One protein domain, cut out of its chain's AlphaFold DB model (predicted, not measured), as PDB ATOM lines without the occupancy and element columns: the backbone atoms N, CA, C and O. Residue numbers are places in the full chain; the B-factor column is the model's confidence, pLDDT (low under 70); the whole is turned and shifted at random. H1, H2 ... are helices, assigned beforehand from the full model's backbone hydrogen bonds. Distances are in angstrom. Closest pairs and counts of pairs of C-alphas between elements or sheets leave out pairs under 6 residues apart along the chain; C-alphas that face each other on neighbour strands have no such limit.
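What this domain is: This is residues 69 to 95 and 107 to 138 of the 278 residues of the protein "DUF4190 domain-containing protein" of Streptomyces sp. CB01881 (UniProt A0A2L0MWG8). One long straight helix, H3, makes the length; the short H1 sits loosely beside its first part, and H2 is near H1 but apart from H3. Residues 116 to 138 stick out free. The printed part has 59 residues with three named helices, H1, H2, H3 in chain order, and no named strand: all helix. It is loose, with a radius of gyration of the C-alphas of 14.2 A, a rod spanning 45 by 21 by 19 A.

How they stand to each other: Start at H1, residues 69 to 76; a short link leads to H2, residues 83 to 95, and the two are near each other. H3, residues 107 to 137, is close to H1 but not clearly touching: their closest C-alphas, Gly 74 and Ser 115, are 7.3 A apart. They run the same way at a shallow tilt of 20 degrees. H2 and H3 are apart. In H1 and H3 every O i to N i+4 pair is within hydrogen-bond range; H2 has 2 of 9, and 3 of 10 O i to N i+3 pairs.

Where its parts are: Find C-alpha 69 at (185.384, 271.381, 182.606); H1 runs 10.1 A from there. H2 runs 20.6 A, and H3 44.1 A to C-alpha 137 at (226.508, 271.961, 187.910).

The domain as a whole: The C-alphas of Leu 107 and Ser 138 are the farthest apart, 45.8 A. Residues 96 to 106 are cut out; C-alphas 95 and 107 are 16.9 A apart. Residues 69 to 95 have pLDDT under 70.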
ATOM      1  N   THR A  69     184.582 271.294 181.379       63.78
ATOM      2  CA  THR A  69     185.384 271.381 182.606       63.78
ATOM      3  C   THR A  69     186.609 270.478 182.535       63.78
ATOM      4  O   THR A  69     187.676 270.916 182.941       63.78
ATOM      5  N   SER A  70     186.513 269.276 181.951       60.94
ATOM      6  CA  SER A  70     187.689 268.419 181.727       60.94
ATOM      7  C   SER A  70     188.708 269.047 180.770       60.94
ATOM      8  O   SER A  70     189.909 268.941 181.002       60.94
ATOM      9  N   LEU A  71     188.241 269.773 179.747       62.12
ATOM     10  CA  LEU A  71     189.099 270.520 178.827       62.12
ATOM     11  C   LEU A  71     189.780 271.695 179.543       62.12
ATOM     12  O   LEU A  71     190.983 271.890 179.416       62.12
ATOM     13  N   VAL A  72     189.018 272.450 180.337       67.56
ATOM     14  CA  VAL A  72     189.502 273.631 181.062       67.56
ATOM     15  C   VAL A  72     190.481 273.248 182.173       67.56
ATOM     16  O   VAL A  72     191.507 273.901 182.308       67.56
ATOM     17  N   LEU A  73     190.233 272.170 182.921       63.69
ATOM     18  CA  LEU A  73     191.178 271.646 183.918       63.69
ATOM     19  C   LEU A  73     192.447 271.071 183.274       63.69
ATOM     20  O   LEU A  73     193.530 271.251 183.822       63.69
ATOM     21  N   GLY A  74     192.336 270.435 182.103       62.75
ATOM     22  CA  GLY A  74     193.499 269.983 181.334       62.75
ATOM     23  C   GLY A  74     194.368 271.140 180.830       62.75
ATOM     24  O   GLY A  74     195.589 271.044 180.862       62.75
ATOM     25  N   VAL A  75     193.746 272.249 180.421       63.81
ATOM     26  CA  VAL A  75     194.444 273.466 179.967       63.81
ATOM     27  C   VAL A  75     195.000 274.288 181.140       63.81
ATOM     28  O   VAL A  75     196.099 274.823 181.038       63.81
ATOM     29  N   LEU A  76     194.285 274.379 182.266       60.78
ATOM     30  CA  LEU A  76     194.690 275.166 183.443       60.78
ATOM     31  C   LEU A  76     195.627 274.422 184.409       60.78
ATOM     32  O   LEU A  76     196.215 275.059 185.277       60.78
ATOM     33  N   GLY A  77     195.840 273.113 184.240       55.84
ATOM     34  CA  GLY A  77     196.868 272.337 184.954       55.84
ATOM     35  C   GLY A  77     198.318 272.726 184.614       55.84
ATOM     36  O   GLY A  77     199.255 272.060 185.046       55.84
ATOM     37  N   PHE A  78     198.502 273.806 183.853       58.22
ATOM     38  CA  PHE A  78     199.765 274.352 183.366       58.22
ATOM     39  C   PHE A  78     200.462 275.295 184.374       58.22
ATOM     40  O   PHE A  78     201.192 276.199 183.975       58.22
ATOM     41  N   VAL A  79     200.247 275.111 185.687       56.50
ATOM     42  CA  VAL A  79     201.012 275.821 186.731       56.50
ATOM     43  C   VAL A  79     201.734 274.788 187.616       56.50
ATOM     44  O   VAL A  79     201.067 274.000 188.297       56.50
ATOM     45  N   PRO A  80     203.084 274.758 187.615       57.88
ATOM     46  CA  PRO A  80     203.885 273.635 188.115       57.88
ATOM     47  C   PRO A  80     203.771 273.186 189.584       57.88
ATOM     48  O   PRO A  80     204.228 272.075 189.838       57.88
ATOM     49  N   PRO A  81     203.183 273.903 190.567       53.16
ATOM     50  CA  PRO A  81     203.075 273.337 191.913       53.16
ATOM     51  C   PRO A  81     201.791 272.524 192.172       53.16
ATOM     52  O   PRO A  81     201.717 271.849 193.194       53.16
ATOM     53  N   LEU A  82     200.776 272.533 191.290       50.09
ATOM     54  CA  LEU A  82     199.475 271.868 191.547       50.09
ATOM     55  C   LEU A  82     199.220 270.599 190.710       50.09
ATOM     56  O   LEU A  82     198.268 269.858 190.969       50.09
ATOM     57  N   SER A  83     200.080 270.306 189.735       60.06
ATOM     58  CA  SER A  83     199.920 269.199 188.781       60.06
ATOM     59  C   SER A  83     200.014 267.805 189.421       60.06
ATOM     60  O   SER A  83     199.315 266.885 188.993       60.06
ATOM     61  N   LEU A  84     200.791 267.649 190.499       56.34
ATOM     62  CA  LEU A  84     200.944 266.373 191.216       56.34
ATOM     63  C   LEU A  84     199.658 265.928 191.934       56.34
ATOM     64  O   LEU A  84     199.363 264.735 191.992       56.34
ATOM     65  N   VAL A  85     198.847 266.870 192.424       58.38
ATOM     66  CA  VAL A  85     197.604 266.554 193.151       58.38
ATOM     67  C   VAL A  85     196.450 266.263 192.181       58.38
ATOM     68  O   VAL A  85     195.615 265.393 192.435       58.38
ATOM     69  N   SER A  86     196.426 266.921 191.018       54.59
ATOM     70  CA  SER A  86     195.386 266.709 190.000       54.59
ATOM     71  C   SER A  86     195.548 265.407 189.201       54.59
ATOM     72  O   SER A  86     194.546 264.868 188.717       54.59
ATOM     73  N   PHE A  87     196.761 264.850 189.096       60.72
ATOM     74  CA  PHE A  87     196.987 263.598 188.359       60.72
ATOM     75  C   PHE A  87     196.307 262.396 189.044       60.72
ATOM     76  O   PHE A  87     195.661 261.582 188.381       60.72
ATOM     77  N   GLY A  88     196.338 262.342 190.382       59.06
ATOM     78  CA  GLY A  88     195.670 261.295 191.166       59.06
ATOM     79  C   GLY A  88     194.141 261.333 191.068       59.06
ATOM     80  O   GLY A  88     193.488 260.290 190.994       59.06
ATOM     81  N   PHE A  89     193.549 262.528 190.984       56.69
ATOM     82  CA  PHE A  89     192.093 262.685 190.891       56.69
ATOM     83  C   PHE A  89     191.541 262.354 189.490       56.69
ATOM     84  O   PHE A  89     190.389 261.935 189.341       56.69
ATOM     85  N   SER A  90     192.379 262.470 188.457       55.94
ATOM     86  CA  SER A  90     192.000 262.242 187.056       55.94
ATOM     87  C   SER A  90     191.716 260.764 186.738       55.94
ATOM     88  O   SER A  90     190.831 260.458 185.937       55.94
ATOM     89  N   ILE A  91     192.380 259.827 187.422       58.41
ATOM     90  CA  ILE A  91     192.190 258.379 187.212       58.41
ATOM     91  C   ILE A  91     190.825 257.903 187.755       58.41
ATOM     92  O   ILE A  91     190.179 257.030 187.166       58.41
ATOM     93  N   GLY A  92     190.333 258.510 188.842       55.84
ATOM     94  CA  GLY A  92     189.068 258.134 189.488       55.84
ATOM     95  C   GLY A  92     187.814 258.473 188.669       55.84
ATOM     96  O   GLY A  92     186.840 257.717 188.674       55.84
ATOM     97  N   ALA A  93     187.843 259.566 187.904       51.38
ATOM     98  CA  ALA A  93     186.709 260.005 187.088       51.38
ATOM     99  C   ALA A  93     186.499 259.138 185.827       51.38
ATOM    100  O   ALA A  93     185.369 258.978 185.352       51.38
ATOM    101  N   PHE A  94     187.566 258.517 185.312       53.09
ATOM    102  CA  PHE A  94     187.543 257.817 184.023       53.09
ATOM    103  C   PHE A  94     186.736 256.504 184.053       53.09
ATOM    104  O   PHE A  94     186.088 256.139 183.070       53.09
ATOM    105  N   ARG A  95     186.657 255.819 185.206       56.09
ATOM    106  CA  ARG A  95     185.911 254.545 185.332       56.09
ATOM    107  C   ARG A  95     184.388 254.705 185.254       56.09
ATOM    108  O   ARG A  95     183.692 253.711 185.036       56.09
ATOM    109  N   LEU A 107     185.925 262.772 170.600       72.94
ATOM    110  CA  LEU A 107     186.432 263.947 171.319       72.94
ATOM    111  C   LEU A 107     187.115 263.555 172.637       72.94
ATOM    112  O   LEU A 107     188.151 264.118 172.973       72.94
ATOM    113  N   ALA A 108     186.580 262.559 173.354       71.12
ATOM    114  CA  ALA A 108     187.218 262.028 174.561       71.12
ATOM    115  C   ALA A 108     188.567 261.348 174.257       71.12
ATOM    116  O   ALA A 108     189.534 261.554 174.986       71.12
ATOM    117  N   VAL A 109     188.656 260.592 173.158       79.88
ATOM    118  CA  VAL A 109     189.915 259.995 172.686       79.88
ATOM    119  C   VAL A 109     190.889 261.078 172.223       79.88
ATOM    120  O   VAL A 109     192.053 261.025 172.596       79.88
ATOM    121  N   GLY A 110     190.423 262.097 171.491       80.56
ATOM    122  CA  GLY A 110     191.261 263.228 171.083       80.56
ATOM    123  C   GLY A 110     191.861 263.980 172.274       80.56
ATOM    124  O   GLY A 110     193.060 264.251 172.288       80.56
ATOM    125  N   GLY A 111     191.057 264.242 173.311       76.88
ATOM    126  CA  GLY A 111     191.526 264.858 174.555       76.88
ATOM    127  C   GLY A 111     192.534 263.989 175.311       76.88
ATOM    128  O   GLY A 111     193.536 264.507 175.799       76.88
ATOM    129  N   LEU A 112     192.317 262.670 175.359       82.38
ATOM    130  CA  LEU A 112     193.260 261.737 175.979       82.38
ATOM    131  C   LEU A 112     194.594 261.702 175.227       82.38
ATOM    132  O   LEU A 112     195.641 261.817 175.852       82.38
ATOM    133  N   VAL A 113     194.567 261.596 173.895       88.88
ATOM    134  CA  VAL A 113     195.783 261.570 173.067       88.88
ATOM    135  C   VAL A 113     196.567 262.868 173.217       88.88
ATOM    136  O   VAL A 113     197.777 262.824 173.418       88.88
ATOM    137  N   PHE A 114     195.887 264.016 173.183       86.00
ATOM    138  CA  PHE A 114     196.537 265.310 173.361       86.00
ATOM    139  C   PHE A 114     197.134 265.462 174.767       86.00
ATOM    140  O   PHE A 114     198.255 265.939 174.909       86.00
ATOM    141  N   SER A 115     196.430 264.989 175.801       75.88
ATOM    142  CA  SER A 115     196.930 264.989 177.180       75.88
ATOM    143  C   SER A 115     198.137 264.063 177.360       75.88
ATOM    144  O   SER A 115     199.116 264.466 177.981       75.88
ATOM    145  N   CYS A 116     198.117 262.861 176.775       86.75
ATOM    146  CA  CYS A 116     199.256 261.945 176.797       86.75
ATOM    147  C   CYS A 116     200.453 262.513 176.028       86.75
ATOM    148  O   CYS A 116     201.567 262.484 176.541       86.75
ATOM    149  N   PHE A 117     200.231 263.061 174.830       91.75
ATOM    150  CA  PHE A 117     201.278 263.693 174.029       91.75
ATOM    151  C   PHE A 117     201.913 264.868 174.775       91.75
ATOM    152  O   PHE A 117     203.130 264.919 174.921       91.75
ATOM    153  N   TRP A 118     201.099 265.774 175.319       90.19
ATOM    154  CA  TRP A 118     201.602 266.916 176.076       90.19
ATOM    155  C   TRP A 118     202.294 266.500 177.377       90.19
ATOM    156  O   TRP A 118     203.308 267.087 177.753       90.19
ATOM    157  N   GLY A 119     201.797 265.455 178.043       89.81
ATOM    158  CA  GLY A 119     202.449 264.853 179.204       89.81
ATOM    159  C   GLY A 119     203.834 264.305 178.861       89.81
ATOM    160  O   GLY A 119     204.793 264.608 179.563       89.81
ATOM    161  N   LEU A 120     203.963 263.580 177.745       92.31
ATOM    162  CA  LEU A 120     205.252 263.088 177.250       92.31
ATOM    163  C   LEU A 120     206.204 264.234 176.901       92.31
ATOM    164  O   LEU A 120     207.360 264.190 177.302       92.31
ATOM    165  N   VAL A 121     205.722 265.276 176.218       92.69
ATOM    166  CA  VAL A 121     206.522 266.474 175.911       92.69
ATOM    167  C   VAL A 121     206.986 267.159 177.197       92.69
ATOM    168  O   VAL A 121     208.157 267.496 177.317       92.69
ATOM    169  N   THR A 122     206.104 267.315 178.185       86.12
ATOM    170  CA  THR A 122     206.446 267.931 179.477       86.12
ATOM    171  C   THR A 122     207.500 267.115 180.221       86.12
ATOM    172  O   THR A 122     208.466 267.685 180.717       86.12
ATOM    173  N   VAL A 123     207.355 265.786 180.267       91.19
ATOM    174  CA  VAL A 123     208.353 264.895 180.876       91.19
ATOM    175  C   VAL A 123     209.675 264.971 180.116       91.19
ATOM    176  O   VAL A 123     210.715 265.112 180.746       91.19
ATOM    177  N   ALA A 124     209.653 264.943 178.784       91.50
ATOM    178  CA  ALA A 124     210.856 265.053 177.964       91.50
ATOM    179  C   ALA A 124     211.587 266.387 178.191       91.50
ATOM    180  O   ALA A 124     212.801 266.391 178.365       91.50
ATOM    181  N   VAL A 125     210.857 267.505 178.256       92.44
ATOM    182  CA  VAL A 125     211.426 268.824 178.573       92.44
ATOM    183  C   VAL A 125     211.966 268.858 180.000       92.44
ATOM    184  O   VAL A 125     213.065 269.356 180.208       92.44
ATOM    185  N   ALA A 126     211.248 268.309 180.982       90.38
ATOM    186  CA  ALA A 126     211.723 268.255 182.363       90.38
ATOM    187  C   ALA A 126     213.010 267.425 182.493       90.38
ATOM    188  O   ALA A 126     213.937 267.846 183.175       90.38
ATOM    189  N   VAL A 127     213.087 266.285 181.800       92.62
ATOM    190  CA  VAL A 127     214.291 265.450 181.734       92.62
ATOM    191  C   VAL A 127     215.431 266.206 181.053       92.62
ATOM    192  O   VAL A 127     216.517 266.269 181.614       92.62
ATOM    193  N   LEU A 128     215.188 266.843 179.903       91.50
ATOM    194  CA  LEU A 128     216.193 267.656 179.210       91.50
ATOM    195  C   LEU A 128     216.726 268.776 180.110       91.50
ATOM    196  O   LEU A 128     217.932 268.964 180.206       91.50
ATOM    197  N   LEU A 129     215.837 269.500 180.794       90.12
ATOM    198  CA  LEU A 129     216.226 270.555 181.724       90.12
ATOM    199  C   LEU A 129     217.018 270.001 182.907       90.12
ATOM    200  O   LEU A 129     217.982 270.639 183.307       90.12
ATOM    201  N   ALA A 130     216.650 268.833 183.440       87.94
ATOM    202  CA  ALA A 130     217.399 268.179 184.509       87.94
ATOM    203  C   ALA A 130     218.812 267.783 184.058       87.94
ATOM    204  O   ALA A 130     219.760 268.043 184.792       87.94
ATOM    205  N   PHE A 131     218.966 267.235 182.846       84.81
ATOM    206  CA  PHE A 131     220.277 266.947 182.253       84.81
ATOM    207  C   PHE A 131     221.108 268.220 182.076       84.81
ATOM    208  O   PHE A 131     222.223 268.287 182.573       84.81
ATOM    209  N   VAL A 132     220.542 269.268 181.469       82.19
ATOM    210  CA  VAL A 132     221.246 270.548 181.283       82.19
ATOM    211  C   VAL A 132     221.638 271.171 182.624       82.19
ATOM    212  O   VAL A 132     222.732 271.707 182.751       82.19
ATOM    213  N   PHE A 133     220.774 271.106 183.641       82.50
ATOM    214  CA  PHE A 133     221.116 271.603 184.974       82.50
ATOM    215  C   PHE A 133     222.252 270.797 185.598       82.50
ATOM    216  O   PHE A 133     223.168 271.397 186.154       82.50
ATOM    217  N   HIS A 134     222.201 269.467 185.476       78.62
ATOM    218  CA  HIS A 134     223.256 268.580 185.943       78.62
ATOM    219  C   HIS A 134     224.589 268.941 185.280       78.62
ATOM    220  O   HIS A 134     225.524 269.288 185.993       78.62
ATOM    221  N   ASP A 135     224.623 269.017 183.945       72.00
ATOM    222  CA  ASP A 135     225.796 269.394 183.142       72.00
ATOM    223  C   ASP A 135     226.286 270.830 183.389       72.00
ATOM    224  O   ASP A 135     227.440 271.160 183.138       72.00
ATOM    225  N   LEU A 136     225.450 271.749 183.862       70.62
ATOM    226  CA  LEU A 136     225.929 273.075 184.268       70.62
ATOM    227  C   LEU A 136     226.508 273.065 185.688       70.62
ATOM    228  O   LEU A 136     227.311 273.935 186.025       70.62
ATOM    229  N   SER A 137     226.108 272.094 186.508       71.38
ATOM    230  CA  SER A 137     226.508 271.961 187.910       71.38
ATOM    231  C   SER A 137     227.637 270.958 188.167       71.38
ATOM    232  O   SER A 137     228.214 271.003 189.246       71.38
ATOM    233  N   SER A 138     227.985 270.100 187.203       73.06
ATOM    234  CA  SER A 138     229.069 269.109 187.333       73.06
ATOM    235  C   SER A 138     230.478 269.675 187.105       73.06
ATOM    236  O   SER A 138     231.464 268.945 187.153       73.06
TER     237      SER A 138